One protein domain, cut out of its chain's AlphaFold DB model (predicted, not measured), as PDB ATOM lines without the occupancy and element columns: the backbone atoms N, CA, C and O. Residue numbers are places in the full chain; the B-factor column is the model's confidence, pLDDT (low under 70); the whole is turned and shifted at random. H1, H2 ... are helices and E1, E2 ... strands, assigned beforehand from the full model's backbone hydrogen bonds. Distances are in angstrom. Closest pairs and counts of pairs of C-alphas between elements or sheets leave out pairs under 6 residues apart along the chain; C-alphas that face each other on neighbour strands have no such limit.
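This is residues 2 to 111 of the 112 residues of the protein "Adenylosuccinate synthetase" of Acidimicrobiaceae bacterium (UniProt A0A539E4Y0). A small three-stranded sheet of E1, E4 and E5 and a long two-stranded ribbon of E2 and E3 lie on different sides of H4, the longest helix, which runs through the middle between them and only grazes the small sheet. H1 packs on the last residues of H4, and the ribbon reaches out past H4 to a loop region with the short H3, far from the middle. The printed part has 110 residues with four named helices and five named strands in the order H1 E1 H2 E2 H3 E3 H4 E4 E5; the class is mixed, helices and strands. The sheet order E1 E4 E5 is mixed, and E2 with E3 is antiparallel. The whole is only just compact, close to loose, with a radius of gyration of the C-alphas of 15.5 A and spans of 44 by 32 by 21 A.

In the sheet, E4, residues 96 to 100, is the inner strand. E1, residues 14 to 16, is parallel to it, with N 16 and O 98 2.8 A apart, within hydrogen-bond range. E5, residues 108 to 110, forms an antiparallel hairpin with E4, with N 99 and O 109 at 2.9 A. H4, residues 79 to 92, only grazes this sheet with residues 85 to 92; its closest C-alphas to E4 are those of Gln 89 and Ile 96, 6.1 A. E2, residues 27 to 36, and E3, residues 55 to 62, are antiparallel at 158 degrees, with N 30 and O 59 at 2.9 A and N 57 and O 33 at 2.9 A. The closest C-alphas of E3 and H4 are those of Pro 62 and Pro 80, 6.0 A; those of E2 and H4 are Val 32 and Glu 91, 6.9 A. E2 bends by 65 degrees at residue 33, and its residues 35 to 36 pair antiparallel with residues 39 to 40. H1, residues 2 to 9, touches residues 91 to 92 of H4, with C-alphas of Arg 3 and Val 92 closest at 4.9 A, at a steep tilt of 46 degrees, the same way. H2, residues 19 to 22, only grazes the three-stranded sheet with residues 19 to 20. H3, residues 48 to 51, touches no helix. Every O i to N i+4 pair is within hydrogen-bond range in H1 and H4; H2 and H3 are too short for such a pair.

H1 begins at C-alpha 2, (-10.766, 8.899, 8.123), and is 10.6 A long. E2 is 24.8 A long from C-alpha 27 to C-alpha 36, at (-21.364, 24.492, 10.152). E3 is 21.8 A, H4 20.0 A and E4 11.0 A long. The shorter elements are E1, H2, H3 and E5, the last ending at C-alpha 110, (-9.588, -11.363, 5.030).

The two C-alphas farthest apart are those of Asp 37 and Asp 106, 45.3 A. The long links are E2 to H3, 11 residues, and E3 to H4, 16 residues. The printed part has no cut, and no printed residue is under 70 in pLDDT; the mean of the printed part is 96.8.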
ATOM      1  N   LEU A   2     -11.522  10.007   8.740       97.19
ATOM      2  CA  LEU A   2     -10.766   8.899   8.123       97.19
ATOM      3  C   LEU A   2     -10.241   9.199   6.701       97.19
ATOM      4  O   LEU A   2      -9.066   8.971   6.442       97.19
ATOM      5  N   ARG A   3     -11.038   9.850   5.834       96.69
ATOM      6  CA  ARG A   3     -10.565  10.394   4.536       96.69
ATOM      7  C   ARG A   3      -9.305  11.259   4.651       96.69
ATOM      8  O   ARG A   3      -8.427  11.211   3.797       96.69
ATOM      9  N   HIS A   4      -9.222  12.075   5.702       95.94
ATOM     10  CA  HIS A   4      -8.061  12.930   5.937       95.94
ATOM     11  C   HIS A   4      -6.840  12.088   6.326       95.94
ATOM     12  O   HIS A   4      -5.772  12.310   5.769       95.94
ATOM     13  N   ALA A   5      -7.012  11.093   7.204       97.06
ATOM     14  CA  ALA A   5      -5.945  10.167   7.590       97.06
ATOM     15  C   ALA A   5      -5.390   9.383   6.390       97.06
ATOM     16  O   ALA A   5      -4.173   9.287   6.252       97.06
ATOM     17  N   VAL A   6      -6.265   8.901   5.498       97.62
ATOM     18  CA  VAL A   6      -5.868   8.250   4.238       97.62
ATOM     19  C   VAL A   6      -4.983   9.176   3.405       97.62
ATOM     20  O   VAL A   6      -3.884   8.787   3.019       97.62
ATOM     21  N   ARG A   7      -5.419  10.425   3.194       95.62
ATOM     22  CA  ARG A   7      -4.695  11.403   2.374       95.62
ATOM     23  C   ARG A   7      -3.321  11.772   2.940       95.62
ATOM     24  O   ARG A   7      -2.376  11.877   2.172       95.62
ATOM     25  N   ILE A   8      -3.208  12.021   4.249       96.81
ATOM     26  CA  ILE A   8      -1.948  12.528   4.833       96.81
ATOM     27  C   ILE A   8      -0.915  11.426   5.094       96.81
ATOM     28  O   ILE A   8       0.269  11.730   5.177       96.81
ATOM     29  N   ASN A   9      -1.351  10.170   5.232       97.94
ATOM     30  CA  ASN A   9      -0.461   9.030   5.471       97.94
ATOM     31  C   ASN A   9      -0.251   8.170   4.219       97.94
ATOM     32  O   ASN A   9       0.416   7.142   4.305       97.94
ATOM     33  N   SER A  10      -0.836   8.553   3.079       97.00
ATOM     34  CA  SER A  10      -0.790   7.776   1.835       97.00
ATOM     35  C   SER A  10      -1.208   6.315   2.045       97.00
ATOM     36  O   SER A  10      -0.565   5.398   1.536       97.00
ATOM     37  N   LEU A  11      -2.264   6.095   2.840       98.06
ATOM     38  CA  LEU A  11      -2.744   4.743   3.127       98.06
ATOM     39  C   LEU A  11      -3.240   4.103   1.833       98.06
ATOM     40  O   LEU A  11      -4.033   4.706   1.114       98.06
ATOM     41  N   THR A  12      -2.791   2.884   1.554       97.62
ATOM     42  CA  THR A  12      -3.208   2.111   0.376       97.62
ATOM     43  C   THR A  12      -4.334   1.135   0.688       97.62
ATOM     44  O   THR A  12      -5.057   0.736  -0.215       97.62
ATOM     45  N   GLU A  13      -4.489   0.762   1.958       97.62
ATOM     46  CA  GLU A  13      -5.519  -0.144   2.460       97.62
ATOM     47  C   GLU A  13      -5.797   0.122   3.947       97.62
ATOM     48  O   GLU A  13      -5.041   0.831   4.621       97.62
ATOM     49  N   LEU A  14      -6.889  -0.443   4.461       98.12
ATOM     50  CA  LEU A  14      -7.300  -0.329   5.858       98.12
ATOM     51  C   LEU A  14      -7.590  -1.700   6.478       98.12
ATOM     52  O   LEU A  14      -8.236  -2.556   5.873       98.12
ATOM     53  N   ALA A  15      -7.207  -1.844   7.745       97.69
ATOM     54  CA  ALA A  15      -7.739  -2.864   8.637       97.69
ATOM     55  C   ALA A  15      -8.843  -2.239   9.503       97.69
ATOM     56  O   ALA A  15      -8.579  -1.357  10.325       97.69
ATOM     57  N   LEU A  16     -10.086  -2.680   9.318       97.94
ATOM     58  CA  LEU A  16     -11.218  -2.262  10.142       97.94
ATOM     59  C   LEU A  16     -11.317  -3.198  11.347       97.94
ATOM     60  O   LEU A  16     -11.423  -4.405  11.184       97.94
ATOM     61  N   THR A  17     -11.287  -2.674  12.567       97.44
ATOM     62  CA  THR A  17     -11.300  -3.508  13.781       97.44
ATOM     63  C   THR A  17     -12.577  -3.310  14.584       97.44
ATOM     64  O   THR A  17     -13.243  -2.282  14.449       97.44
ATOM     65  N   LYS A  18     -12.882  -4.286  15.449       97.12
ATOM     66  CA  LYS A  18     -13.988  -4.236  16.414       97.12
ATOM     67  C   LYS A  18     -15.370  -4.080  15.781       97.12
ATOM     68  O   LYS A  18     -16.211  -3.350  16.307       97.12
ATOM     69  N   LEU A  19     -15.611  -4.742  14.648       98.00
ATOM     70  CA  LEU A  19     -16.937  -4.722  14.031       98.00
ATOM     71  C   LEU A  19     -17.986  -5.337  14.974       98.00
ATOM     72  O   LEU A  19     -19.097  -4.829  15.058       98.00
ATOM     73  N   ASP A  20     -17.595  -6.347  15.754       97.50
ATOM     74  CA  ASP A  20     -18.411  -7.049  16.755       97.50
ATOM     75  C   ASP A  20     -18.984  -6.157  17.866       97.50
ATOM     76  O   ASP A  20     -20.022  -6.450  18.454       97.50
ATOM     77  N   VAL A  21     -18.359  -5.009  18.137       97.88
ATOM     78  CA  VAL A  21     -18.881  -4.052  19.128       97.88
ATOM     79  C   VAL A  21     -20.241  -3.484  18.701       97.88
ATOM     80  O   VAL A  21     -21.014  -3.022  19.541       97.88
ATOM     81  N   LEU A  22     -20.559  -3.537  17.407       98.12
ATOM     82  CA  LEU A  22     -21.803  -3.021  16.845       98.12
ATOM     83  C   LEU A  22     -22.931  -4.076  16.785       98.12
ATOM     84  O   LEU A  22     -24.042  -3.741  16.376       98.12
ATOM     85  N   ASP A  23     -22.694  -5.311  17.246       97.88
ATOM     86  CA  ASP A  23     -23.610  -6.461  17.101       97.88
ATOM     87  C   ASP A  23     -25.013  -6.247  17.668       97.88
ATOM     88  O   ASP A  23     -25.978  -6.832  17.176       97.88
ATOM     89  N   THR A  24     -25.131  -5.418  18.702       97.25
ATOM     90  CA  THR A  24     -26.372  -5.215  19.466       97.25
ATOM     91  C   THR A  24     -27.141  -3.957  19.074       97.25
ATOM     92  O   THR A  24     -28.200  -3.687  19.634       97.25
ATOM     93  N   PHE A  25     -26.627  -3.171  18.128       98.12
ATOM     94  CA  PHE A  25     -27.282  -1.942  17.701       98.12
ATOM     95  C   PHE A  25     -28.417  -2.270  16.729       98.12
ATOM     96  O   PHE A  25     -28.225  -3.054  15.806       98.12
ATOM     97  N   ASP A  26     -29.567  -1.608  16.871       98.19
ATOM     98  CA  ASP A  26     -30.644  -1.667  15.868       98.19
ATOM     99  C   ASP A  26     -30.319  -0.813  14.634       98.19
ATOM    100  O   ASP A  26     -30.793  -1.052  13.523       98.19
ATOM    101  N   THR A  27     -29.516   0.233  14.821       98.44
ATOM    102  CA  THR A  27     -29.098   1.165  13.774       98.44
ATOM    103  C   THR A  27     -27.672   1.613  14.027       98.44
ATOM    104  O   THR A  27     -27.325   2.040  15.128       98.44
ATOM    105  N   VAL A  28     -26.860   1.581  12.976       98.38
ATOM    106  CA  VAL A  28     -25.476   2.047  12.988       98.38
ATOM    107  C   VAL A  28     -25.378   3.319  12.154       98.38
ATOM    108  O   VAL A  28     -25.816   3.361  11.006       98.38
ATOM    109  N   LYS A  29     -24.799   4.377  12.729       98.31
ATOM    110  CA  LYS A  29     -24.613   5.665  12.051       98.31
ATOM    111  C   LYS A  29     -23.158   5.855  11.645       98.31
ATOM    112  O   LYS A  29     -22.267   5.808  12.488       98.31
ATOM    113  N   VAL A  30     -22.925   6.143  10.367       98.31
ATOM    114  CA  VAL A  30     -21.602   6.481   9.828       98.31
ATOM    115  C   VAL A  30     -21.555   7.970   9.535       98.31
ATOM    116  O   VAL A  30     -22.367   8.476   8.764       98.31
ATOM    117  N   CYS A  31     -20.620   8.682  10.165       97.75
ATOM    118  CA  CYS A  31     -20.390  10.095   9.876       97.75
ATOM    119  C   CYS A  31     -19.674  10.223   8.525       97.75
ATOM    120  O   CYS A  31     -18.511   9.839   8.392       97.75
ATOM    121  N   VAL A  32     -20.380  10.758   7.532       97.12
ATOM    122  CA  VAL A  32     -19.899  10.920   6.152       97.12
ATOM    123  C   VAL A  32     -19.489  12.354   5.839       97.12
ATOM    124  O   VAL A  32     -18.997  12.630   4.750       97.12
ATOM    125  N   GLY A  33     -19.649  13.288   6.772       96.62
ATOM    126  CA  GLY A  33     -19.320  14.689   6.547       96.62
ATOM    127  C   GLY A  33     -19.600  15.555   7.759       96.62
ATOM    128  O   GLY A  33     -20.041  15.075   8.800       96.62
ATOM    129  N   TYR A  34     -19.330  16.843   7.603       97.31
ATOM    130  CA  TYR A  34     -19.505  17.840   8.647       97.31
ATOM    131  C   TYR A  34     -20.129  19.088   8.037       97.31
ATOM    132  O   TYR A  34     -19.797  19.432   6.900       97.31
ATOM    133  N   SER A  35     -20.987  19.771   8.783       97.44
ATOM    134  CA  SER A  35     -21.515  21.085   8.424       97.44
ATOM    135  C   SER A  35     -21.310  22.092   9.546       97.44
ATOM    136  O   SER A  35     -21.182  21.713  10.704       97.44
ATOM    137  N   VAL A  36     -21.294  23.374   9.201       97.06
ATOM    138  CA  VAL A  36     -21.364  24.492  10.152       97.06
ATOM    139  C   VAL A  36     -22.411  25.455   9.619       97.06
ATOM    140  O   VAL A  36     -22.380  25.779   8.429       97.06
ATOM    141  N   ASP A  37     -23.374  25.839  10.456       94.44
ATOM    142  CA  ASP A  37     -24.493  26.713  10.078       94.44
ATOM    143  C   ASP A  37     -25.211  26.249   8.794       94.44
ATOM    144  O   ASP A  37     -25.481  27.023   7.870       94.44
ATOM    145  N   GLY A  38     -25.448  24.937   8.685       94.06
ATOM    146  CA  GLY A  38     -26.101  24.308   7.530       94.06
ATOM    147  C   GLY A  38     -25.252  24.214   6.254       94.06
ATOM    148  O   GLY A  38     -25.742  23.730   5.234       94.06
ATOM    149  N   ARG A  39     -23.980  24.640   6.270       95.81
ATOM    150  CA  ARG A  39     -23.074  24.551   5.111       95.81
ATOM    151  C   ARG A  39     -22.114  23.382   5.250       95.81
ATOM    152  O   ARG A  39     -21.385  23.293   6.233       95.81
ATOM    153  N   MET A  40     -22.081  22.516   4.240       96.69
ATOM    154  CA  MET A  40     -21.158  21.383   4.195       96.69
ATOM    155  C   MET A  40     -19.705  21.849   4.129       96.69
ATOM    156  O   MET A  40     -19.339  22.681   3.298       96.69
ATOM    157  N   LEU A  41     -18.867  21.257   4.972       95.56
ATOM    158  CA  LEU A  41     -17.425  21.420   4.905       95.56
ATOM    159  C   LEU A  41     -16.837  20.450   3.871       95.56
ATOM    160  O   LEU A  41     -17.228  19.280   3.830       95.56
ATOM    161  N   PRO A  42     -15.855  20.891   3.066       92.44
ATOM    162  CA  PRO A  42     -15.260  20.041   2.039       92.44
ATOM    163  C   PRO A  42     -14.352  18.953   2.634       92.44
ATOM    164  O   PRO A  42     -14.186  17.883   2.053       92.44
ATOM    165  N   HIS A  43     -13.763  19.208   3.804       91.94
ATOM    166  CA  HIS A  43     -12.799  18.319   4.444       91.94
ATOM    167  C   HIS A  43     -12.969  18.331   5.963       91.94
ATOM    168  O   HIS A  43     -13.724  19.123   6.523       91.94
ATOM    169  N   PHE A  44     -12.244  17.437   6.633       94.12
ATOM    170  CA  PHE A  44     -12.123  17.483   8.085       94.12
ATOM    171  C   PHE A  44     -11.526  18.838   8.524       94.12
ATOM    172  O   PHE A  44     -10.542  19.248   7.901       94.12
ATOM    173  N   PRO A  45     -12.095  19.516   9.542       93.44
ATOM    174  CA  PRO A  45     -11.575  20.788  10.042       93.44
ATOM    175  C   PRO A  45     -10.110  20.686  10.475       93.44
ATOM    176  O   PRO A  45      -9.713  19.720  11.121       93.44
ATOM    177  N   ASP A  46      -9.322  21.701  10.142       90.25
ATOM    178  CA  ASP A  46      -7.903  21.840  10.495       90.25
ATOM    179  C   ASP A  46      -7.673  22.699  11.750       90.25
ATOM    180  O   ASP A  46      -6.572  22.730  12.296       90.25
ATOM    181  N   ARG A  47      -8.722  23.370  12.233       93.00
ATOM    182  CA  ARG A  47      -8.709  24.217  13.428       93.00
ATOM    183  C   ARG A  47      -9.622  23.670  14.513       93.00
ATOM    184  O   ARG A  47     -10.770  23.318  14.243       93.00
ATOM    185  N   ILE A  48      -9.138  23.684  15.753       94.31
ATOM    186  CA  ILE A  48      -9.886  23.169  16.904       94.31
ATOM    187  C   ILE A  48     -11.157  23.977  17.185       94.31
ATOM    188  O   ILE A  48     -12.190  23.390  17.493       94.31
ATOM    189  N   GLU A  49     -11.129  25.302  16.992       95.50
ATOM    190  CA  GLU A  49     -12.313  26.145  17.212       95.50
ATOM    191  C   GLU A  49     -13.425  25.834  16.206       95.50
ATOM    192  O   GLU A  49     -14.601  25.881  16.559       95.50
ATOM    193  N   LEU A  50     -13.058  25.507  14.962       94.19
ATOM    194  CA  LEU A  50     -14.011  25.110  13.929       94.19
ATOM    195  C   LEU A  50     -14.538  23.700  14.198       94.19
ATOM    196  O   LEU A  50     -15.740  23.475  14.109       94.19
ATOM    197  N   LEU A  51     -13.657  22.765  14.570       95.25
ATOM    198  CA  LEU A  51     -14.042  21.398  14.926       95.25
ATOM    199  C   LEU A  51     -15.057  21.364  16.077       95.25
ATOM    200  O   LEU A  51     -15.947  20.524  16.066       95.25
ATOM    201  N   ALA A  52     -14.961  22.286  17.037       95.81
ATOM    202  CA  ALA A  52     -15.908  22.387  18.147       95.81
ATOM    203  C   ALA A  52     -17.328  22.817  17.726       95.81
ATOM    204  O   ALA A  52     -18.266  22.634  18.494       95.81
ATOM    205  N   GLN A  53     -17.486  23.389  16.528       96.12
ATOM    206  CA  GLN A  53     -18.755  23.926  16.023       96.12
ATOM    207  C   GLN A  53     -19.422  23.018  14.986       96.12
ATOM    208  O   GLN A  53     -20.537  23.305  14.558       96.12
ATOM    209  N   VAL A  54     -18.748  21.956  14.531       96.94
ATOM    210  CA  VAL A  54     -19.288  21.145  13.439       96.94
ATOM    211  C   VAL A  54     -20.436  20.251  13.880       96.94
ATOM    212  O   VAL A  54     -20.390  19.591  14.916       96.94
ATOM    213  N   GLU A  55     -21.414  20.126  12.998       97.62
ATOM    214  CA  GLU A  55     -22.475  19.136  13.082       97.62
ATOM    215  C   GLU A  55     -22.122  17.937  12.187       97.62
ATOM    216  O   GLU A  55     -21.882  18.108  10.984       97.62
ATOM    217  N   PRO A  56     -22.051  16.713  12.735       97.06
ATOM    218  CA  PRO A  56     -21.786  15.518  11.945       97.06
ATOM    219  C   PRO A  56     -22.986  15.157  11.065       97.06
ATOM    220  O   PRO A  56     -24.126  15.099  11.520       97.06
ATOM    221  N   GLN A  57     -22.703  14.829   9.808       97.50
ATOM    222  CA  GLN A  57     -23.693  14.356   8.847       97.50
ATOM    223  C   GLN A  57     -23.621  12.838   8.746       97.50
ATOM    224  O   GLN A  57     -22.561  12.281   8.444       97.50
ATOM    225  N   TYR A  58     -24.738  12.164   9.017       98.12
ATOM    226  CA  TYR A  58     -24.783  10.712   9.159       98.12
ATOM    227  C   TYR A  58     -25.539  10.025   8.026       98.12
ATOM    228  O   TYR A  58     -26.637  10.431   7.657       98.12
ATOM    229  N   VAL A  59     -25.003   8.891   7.581       98.44
ATOM    230  CA  VAL A  59     -25.783   7.838   6.922       98.44
ATOM    231  C   VAL A  59     -26.150   6.803   7.980       98.44
ATOM    232  O   VAL A  59     -25.293   6.382   8.756       98.44
ATOM    233  N   SER A  60     -27.424   6.413   8.028       98.50
ATOM    234  CA  SER A  60     -27.914   5.378   8.945       98.50
ATOM    235  C   SER A  60     -28.077   4.059   8.199       98.50
ATOM    236  O   SER A  60     -28.701   4.020   7.140       98.50
ATOM    237  N   LEU A  61     -27.524   2.990   8.760       98.50
ATOM    238  CA  LEU A  61     -27.663   1.622   8.278       98.50
ATOM    239  C   LEU A  61     -28.399   0.788   9.329       98.50
ATOM    240  O   LEU A  61     -28.226   1.045  10.525       98.50
ATOM    241  N   PRO A  62     -29.194  -0.215   8.920       98.56
ATOM    242  CA  PRO A  62     -29.721  -1.180   9.871       98.56
ATOM    243  C   PRO A  62     -28.557  -1.883  10.572       98.56
ATOM    244  O   PRO A  62     -27.530  -2.176   9.957       98.56
ATOM    245  N   GLY A  63     -28.706  -2.143  11.864       98.12
ATOM    246  CA  GLY A  63     -27.816  -3.064  12.549       98.12
ATOM    247  C   GLY A  63     -28.116  -4.513  12.172       98.12
ATOM    248  O   GLY A  63     -29.005  -4.797  11.366       98.12
ATOM    249  N   TRP A  64     -27.345  -5.445  12.726       97.88
ATOM    250  CA  TRP A  64     -27.444  -6.860  12.355       97.88
ATOM    251  C   TRP A  64     -27.887  -7.792  13.480       97.88
ATOM    252  O   TRP A  64     -28.230  -8.932  13.173       97.88
ATOM    253  N   GLY A  65     -27.915  -7.345  14.741       96.50
ATOM    254  CA  GLY A  65     -28.507  -8.099  15.855       96.50
ATOM    255  C   GLY A  65     -27.935  -9.509  16.049       96.50
ATOM    256  O   GLY A  65     -28.623 -10.390  16.563       96.50
ATOM    257  N   ARG A  66     -26.712  -9.765  15.569       95.75
ATOM    258  CA  ARG A  66     -26.108 -11.101  15.485       95.75
ATOM    259  C   ARG A  66     -24.641 -11.027  15.864       95.75
ATOM    260  O   ARG A  66     -23.915 -10.198  15.333       95.75
ATOM    261  N   GLN A  67     -24.207 -11.958  16.707       97.00
ATOM    262  CA  GLN A  67     -22.812 -12.036  17.115       97.00
ATOM    263  C   GLN A  67     -21.891 -12.398  15.939       97.00
ATOM    264  O   GLN A  67     -22.134 -13.399  15.259       97.00
ATOM    265  N   LEU A  68     -20.820 -11.626  15.727       97.19
ATOM    266  CA  LEU A  68     -19.860 -11.877  14.638       97.19
ATOM    267  C   LEU A  68     -18.658 -12.739  15.048       97.19
ATOM    268  O   LEU A  68     -18.007 -13.318  14.183       97.19
ATOM    269  N   ARG A  69     -18.394 -12.891  16.352       94.69
ATOM    270  CA  ARG A  69     -17.179 -13.536  16.890       94.69
ATOM    271  C   ARG A  69     -16.860 -14.922  16.331       94.69
ATOM    272  O   ARG A  69     -15.691 -15.266  16.205       94.69
ATOM    273  N   SER A  70     -17.862 -15.730  15.992       93.44
ATOM    274  CA  SER A  70     -17.653 -17.085  15.461       93.44
ATOM    275  C   SER A  70     -17.507 -17.149  13.938       93.44
ATOM    276  O   SER A  70     -17.286 -18.232  13.403       93.44
ATOM    277  N   ILE A  71     -17.677 -16.032  13.226       95.94
ATOM    278  CA  ILE A  71     -17.634 -15.994  11.763       95.94
ATOM    279  C   ILE A  71     -16.188 -16.105  11.291       95.94
ATOM    280  O   ILE A  71     -15.287 -15.492  11.869       95.94
ATOM    281  N   ARG A  72     -15.963 -16.906  10.246       94.88
ATOM    282  CA  ARG A  72     -14.628 -17.128   9.671       94.88
ATOM    283  C   ARG A  72     -14.570 -16.855   8.172       94.88
ATOM    284  O   ARG A  72     -13.479 -16.824   7.611       94.88
ATOM    285  N   GLN A  73     -15.709 -16.602   7.528       95.62
ATOM    286  CA  GLN A  73     -15.775 -16.239   6.115       95.62
ATOM    287  C   GLN A  73     -16.664 -15.010   5.891       95.62
ATOM    288  O   GLN A  73     -17.733 -14.869   6.482       95.62
ATOM    289  N   VAL A  74     -16.261 -14.134   4.965       96.38
ATOM    290  CA  VAL A  74     -17.020 -12.921   4.587       96.38
ATOM    291  C   VAL A  74     -18.421 -13.253   4.050       96.38
ATOM    292  O   VAL A  74     -19.350 -12.452   4.163       96.38
ATOM    293  N   SER A  75     -18.605 -14.442   3.474       96.12
ATOM    294  CA  SER A  75     -19.896 -14.949   2.994       96.12
ATOM    295  C   SER A  75     -20.913 -15.199   4.115       96.12
ATOM    296  O   SER A  75     -22.111 -15.137   3.859       96.12
ATOM    297  N   GLU A  76     -20.459 -15.441   5.347       96.25
ATOM    298  CA  GLU A  76     -21.315 -15.738   6.503       96.25
ATOM    299  C   GLU A  76     -21.776 -14.474   7.246       96.25
ATOM    300  O   GLU A  76     -22.663 -14.545   8.112       96.25
ATOM    301  N   LEU A  77     -21.173 -13.324   6.921       97.19
ATOM    302  CA  LEU A  77     -21.514 -12.043   7.523       97.19
ATOM    303  C   LEU A  77     -22.954 -11.635   7.195       97.19
ATOM    304  O   LEU A  77     -23.392 -11.759   6.047       97.19
ATOM    305  N   PRO A  78     -23.680 -11.059   8.169       97.75
ATOM    306  CA  PRO A  78     -24.948 -10.398   7.902       97.75
ATOM    307  C   PRO A  78     -24.808  -9.339   6.806       97.75
ATOM    308  O   PRO A  78     -23.872  -8.538   6.822       97.75
ATOM    309  N   ALA A  79     -25.779  -9.277   5.896       98.06
ATOM    310  CA  ALA A  79     -25.794  -8.268   4.838       98.06
ATOM    311  C   ALA A  79     -25.659  -6.816   5.359       98.06
ATOM    312  O   ALA A  79     -24.898  -6.062   4.754       98.06
ATOM    313  N   PRO A  80     -26.283  -6.415   6.492       98.25
ATOM    314  CA  PRO A  80     -26.082  -5.075   7.049       98.25
ATOM    315  C   PRO A  80     -24.642  -4.795   7.504       98.25
ATOM    316  O   PRO A  80     -24.141  -3.689   7.305       98.25
ATOM    317  N   ALA A  81     -23.949  -5.801   8.049       98.19
ATOM    318  CA  ALA A  81     -22.545  -5.678   8.435       98.19
ATOM    319  C   ALA A  81     -21.651  -5.491   7.199       98.19
ATOM    320  O   ALA A  81     -20.767  -4.638   7.197       98.19
ATOM    321  N   LYS A  82     -21.928  -6.221   6.107       98.12
ATOM    322  CA  LYS A  82     -21.226  -6.029   4.826       98.12
ATOM    323  C   LYS A  82     -21.462  -4.632   4.255       98.12
ATOM    324  O   LYS A  82     -20.502  -3.938   3.942       98.12
ATOM    325  N   ALA A  83     -22.715  -4.178   4.247       98.38
ATOM    326  CA  ALA A  83     -23.079  -2.840   3.789       98.38
ATOM    327  C   ALA A  83     -22.380  -1.725   4.589       98.38
ATOM    328  O   ALA A  83     -22.048  -0.683   4.025       98.38
ATOM    329  N   PHE A  84     -22.129  -1.934   5.886       98.56
ATOM    330  CA  PHE A  84     -21.334  -1.013   6.698       98.56
ATOM    331  C   PHE A  84     -19.881  -0.929   6.217       98.56
ATOM    332  O   PHE A  84     -19.379   0.174   6.000       98.56
ATOM    333  N   VAL A  85     -19.216  -2.070   6.014       98.19
ATOM    334  CA  VAL A  85     -17.826  -2.105   5.524       98.19
ATOM    335  C   VAL A  85     -17.729  -1.486   4.127       98.19
ATOM    336  O   VAL A  85     -16.859  -0.645   3.892       98.19
ATOM    337  N   ASP A  86     -18.668  -1.810   3.238       97.81
ATOM    338  CA  ASP A  86     -18.738  -1.265   1.878       97.81
ATOM    339  C   ASP A  86     -18.956   0.256   1.882       97.81
ATOM    340  O   ASP A  86     -18.320   0.989   1.119       97.81
ATOM    341  N   LEU A  87     -19.822   0.758   2.773       98.38
ATOM    342  CA  LEU A  87     -20.031   2.192   2.966       98.38
ATOM    343  C   LEU A  87     -18.731   2.876   3.394       98.38
ATOM    344  O   LEU A  87     -18.345   3.869   2.782       98.38
ATOM    345  N   VAL A  88     -18.038   2.350   4.408       98.19
ATOM    346  CA  VAL A  88     -16.763   2.925   4.861       98.19
ATOM    347  C   VAL A  88     -15.752   2.931   3.717       98.19
ATOM    348  O   VAL A  88     -15.164   3.977   3.459       98.19
ATOM    349  N   GLN A  89     -15.599   1.816   2.998       97.12
ATOM    350  CA  GLN A  89     -14.673   1.690   1.871       97.12
ATOM    351  C   GLN A  89     -14.951   2.730   0.773       97.12
ATOM    352  O   GLN A  89     -14.042   3.432   0.325       97.12
ATOM    353  N   ARG A  90     -16.224   2.901   0.396       97.62
ATOM    354  CA  ARG A  90     -16.648   3.912  -0.579       97.62
ATOM    355  C   ARG A  90     -16.342   5.330  -0.104       97.62
ATOM    356  O   ARG A  90     -15.858   6.145  -0.882       97.62
ATOM    357  N   GLU A  91     -16.624   5.633   1.161       97.44
ATOM    358  CA  GLU A  91     -16.422   6.970   1.721       97.44
ATOM    359  C   GLU A  91     -14.946   7.339   1.879       97.44
ATOM    360  O   GLU A  91     -14.637   8.531   1.891       97.44
ATOM    361  N   VAL A  92     -14.045   6.364   2.036       96.62
ATOM    362  CA  VAL A  92     -12.601   6.601   2.221       96.62
ATOM    363  C   VAL A  92     -11.790   6.494   0.933       96.62
ATOM    364  O   VAL A  92     -10.735   7.119   0.854       96.62
ATOM    365  N   GLY A  93     -12.279   5.757  -0.069       97.12
ATOM    366  CA  GLY A  93     -11.646   5.636  -1.385       97.12
ATOM    367  C   GLY A  93     -10.431   4.703  -1.443       97.12
ATOM    368  O   GLY A  93      -9.701   4.732  -2.429       97.12
ATOM    369  N   VAL A  94     -10.208   3.889  -0.409       97.81
ATOM    370  CA  VAL A  94      -9.158   2.858  -0.351       97.81
ATOM    371  C   VAL A  94      -9.760   1.542   0.140       97.81
ATOM    372  O   VAL A  94     -10.712   1.584   0.926       97.81
ATOM    373  N   PRO A  95      -9.249   0.381  -0.308       97.88
ATOM    374  CA  PRO A  95      -9.783  -0.915   0.086       97.88
ATOM    375  C   PRO A  95      -9.656  -1.162   1.592       97.88
ATOM    376  O   PRO A  95      -8.689  -0.759   2.238       97.88
ATOM    377  N   ILE A  96     -10.633  -1.877   2.141       98.19
ATOM    378  CA  ILE A  96     -10.511  -2.545   3.438       98.19
ATOM    379  C   ILE A  96     -10.136  -3.989   3.123       98.19
ATOM    380  O   ILE A  96     -10.857  -4.620   2.359       98.19
ATOM    381  N   THR A  97      -9.032  -4.493   3.675       97.81
ATOM    382  CA  THR A  97      -8.513  -5.847   3.380       97.81
ATOM    383  C   THR A  97      -8.551  -6.781   4.584       97.81
ATOM    384  O   THR A  97      -8.474  -8.001   4.435       97.81
ATOM    385  N   VAL A  98      -8.734  -6.232   5.785       97.81
ATOM    386  CA  VAL A  98      -8.879  -6.992   7.030       97.81
ATOM    387  C   VAL A  98     -10.039  -6.428   7.841       97.81
ATOM    388  O   VAL A  98     -10.137  -5.213   8.019       97.81
ATOM    389  N   VAL A  99     -10.898  -7.309   8.358       98.38
ATOM    390  CA  VAL A  99     -12.009  -6.947   9.249       98.38
ATOM    391  C   VAL A  99     -11.960  -7.779  10.529       98.38
ATOM    392  O   VAL A  99     -12.141  -8.990  10.488       98.38
ATOM    393  N   GLY A 100     -11.737  -7.134  11.672       98.06
ATOM    394  CA  GLY A 100     -11.794  -7.759  12.993       98.06
ATOM    395  C   GLY A 100     -13.236  -7.957  13.456       98.06
ATOM    396  O   GLY A 100     -14.007  -6.994  13.496       98.06
ATOM    397  N   VAL A 101     -13.574  -9.190  13.824       98.12
ATOM    398  CA  VAL A 101     -14.914  -9.631  14.249       98.12
ATOM    399  C   VAL A 101     -14.935 -10.139  15.695       98.12
ATOM    400  O   VAL A 101     -15.907 -10.758  16.115       98.12
ATOM    401  N   GLY A 102     -13.872  -9.905  16.461       96.94
ATOM    402  CA  GLY A 102     -13.774 -10.269  17.870       96.94
ATOM    403  C   GLY A 102     -12.458  -9.810  18.498       96.94
ATOM    404  O   GLY A 102     -11.666  -9.094  17.882       96.94
ATOM    405  N   ALA A 103     -12.244 -10.205  19.753       95.00
ATOM    406  CA  ALA A 103     -11.098  -9.776  20.555       95.00
ATOM    407  C   ALA A 103      -9.883 -10.712  20.454       95.00
ATOM    408  O   ALA A 103      -8.773 -10.292  20.788       95.00
ATOM    409  N   GLU A 104     -10.078 -11.966  20.034       95.88
ATOM    410  CA  GLU A 104      -8.973 -12.919  19.914       95.88
ATOM    411  C   GLU A 104      -8.113 -12.616  18.686       95.88
ATOM    412  O   GLU A 104      -8.568 -12.029  17.705       95.88
ATOM    413  N   ARG A 105      -6.859 -13.078  18.714       92.62
ATOM    414  CA  ARG A 105      -5.891 -12.857  17.629       92.62
ATOM    415  C   ARG A 105      -6.395 -13.324  16.260       92.62
ATOM    416  O   ARG A 105      -6.098 -12.676  15.262       92.62
ATOM    417  N   ASP A 106      -7.151 -14.417  16.242       94.06
ATOM    418  CA  ASP A 106      -7.657 -15.051  15.024       94.06
ATOM    419  C   ASP A 106      -9.122 -14.673  14.729       94.06
ATOM    420  O   ASP A 106      -9.727 -15.207  13.799       94.06
ATOM    421  N   ASP A 107      -9.711 -13.744  15.494       96.44
ATOM    422  CA  ASP A 107     -11.066 -13.233  15.255       96.44
ATOM    423  C   ASP A 107     -11.043 -12.118  14.191       96.44
ATOM    424  O   ASP A 107     -11.434 -10.970  14.430       96.44
ATOM    425  N   TYR A 108     -10.578 -12.449  12.986       97.19
ATOM    426  CA  TYR A 108     -10.576 -11.538  11.845       97.19
ATOM    427  C   TYR A 108     -10.887 -12.252  10.526       97.19
ATOM    428  O   TYR A 108     -10.747 -13.465  10.388       97.19
ATOM    429  N   LEU A 109     -11.310 -11.468   9.538       97.81
ATOM    430  CA  LEU A 109     -11.617 -11.902   8.182       97.81
ATOM    431  C   LEU A 109     -10.688 -11.198   7.199       97.81
ATOM    432  O   LEU A 109     -10.496  -9.983   7.284       97.81
ATOM    433  N   HIS A 110     -10.165 -11.950   6.233       96.69
ATOM    434  CA  HIS A 110      -9.588 -11.363   5.030       96.69
ATOM    435  C   HIS A 110     -10.725 -10.882   4.125       96.69
ATOM    436  O   HIS A 110     -11.598 -11.661   3.741       96.69
ATOM    437  N   TRP A 111     -10.733  -9.584   3.834       93.38
ATOM    438  CA  TRP A 111     -11.742  -8.912   3.025       93.38
ATOM    439  C   TRP A 111     -11.269  -8.874   1.571       93.38
ATOM    440  O   TRP A 111     -10.641  -7.912   1.132       93.38
TER     441      TRP A 111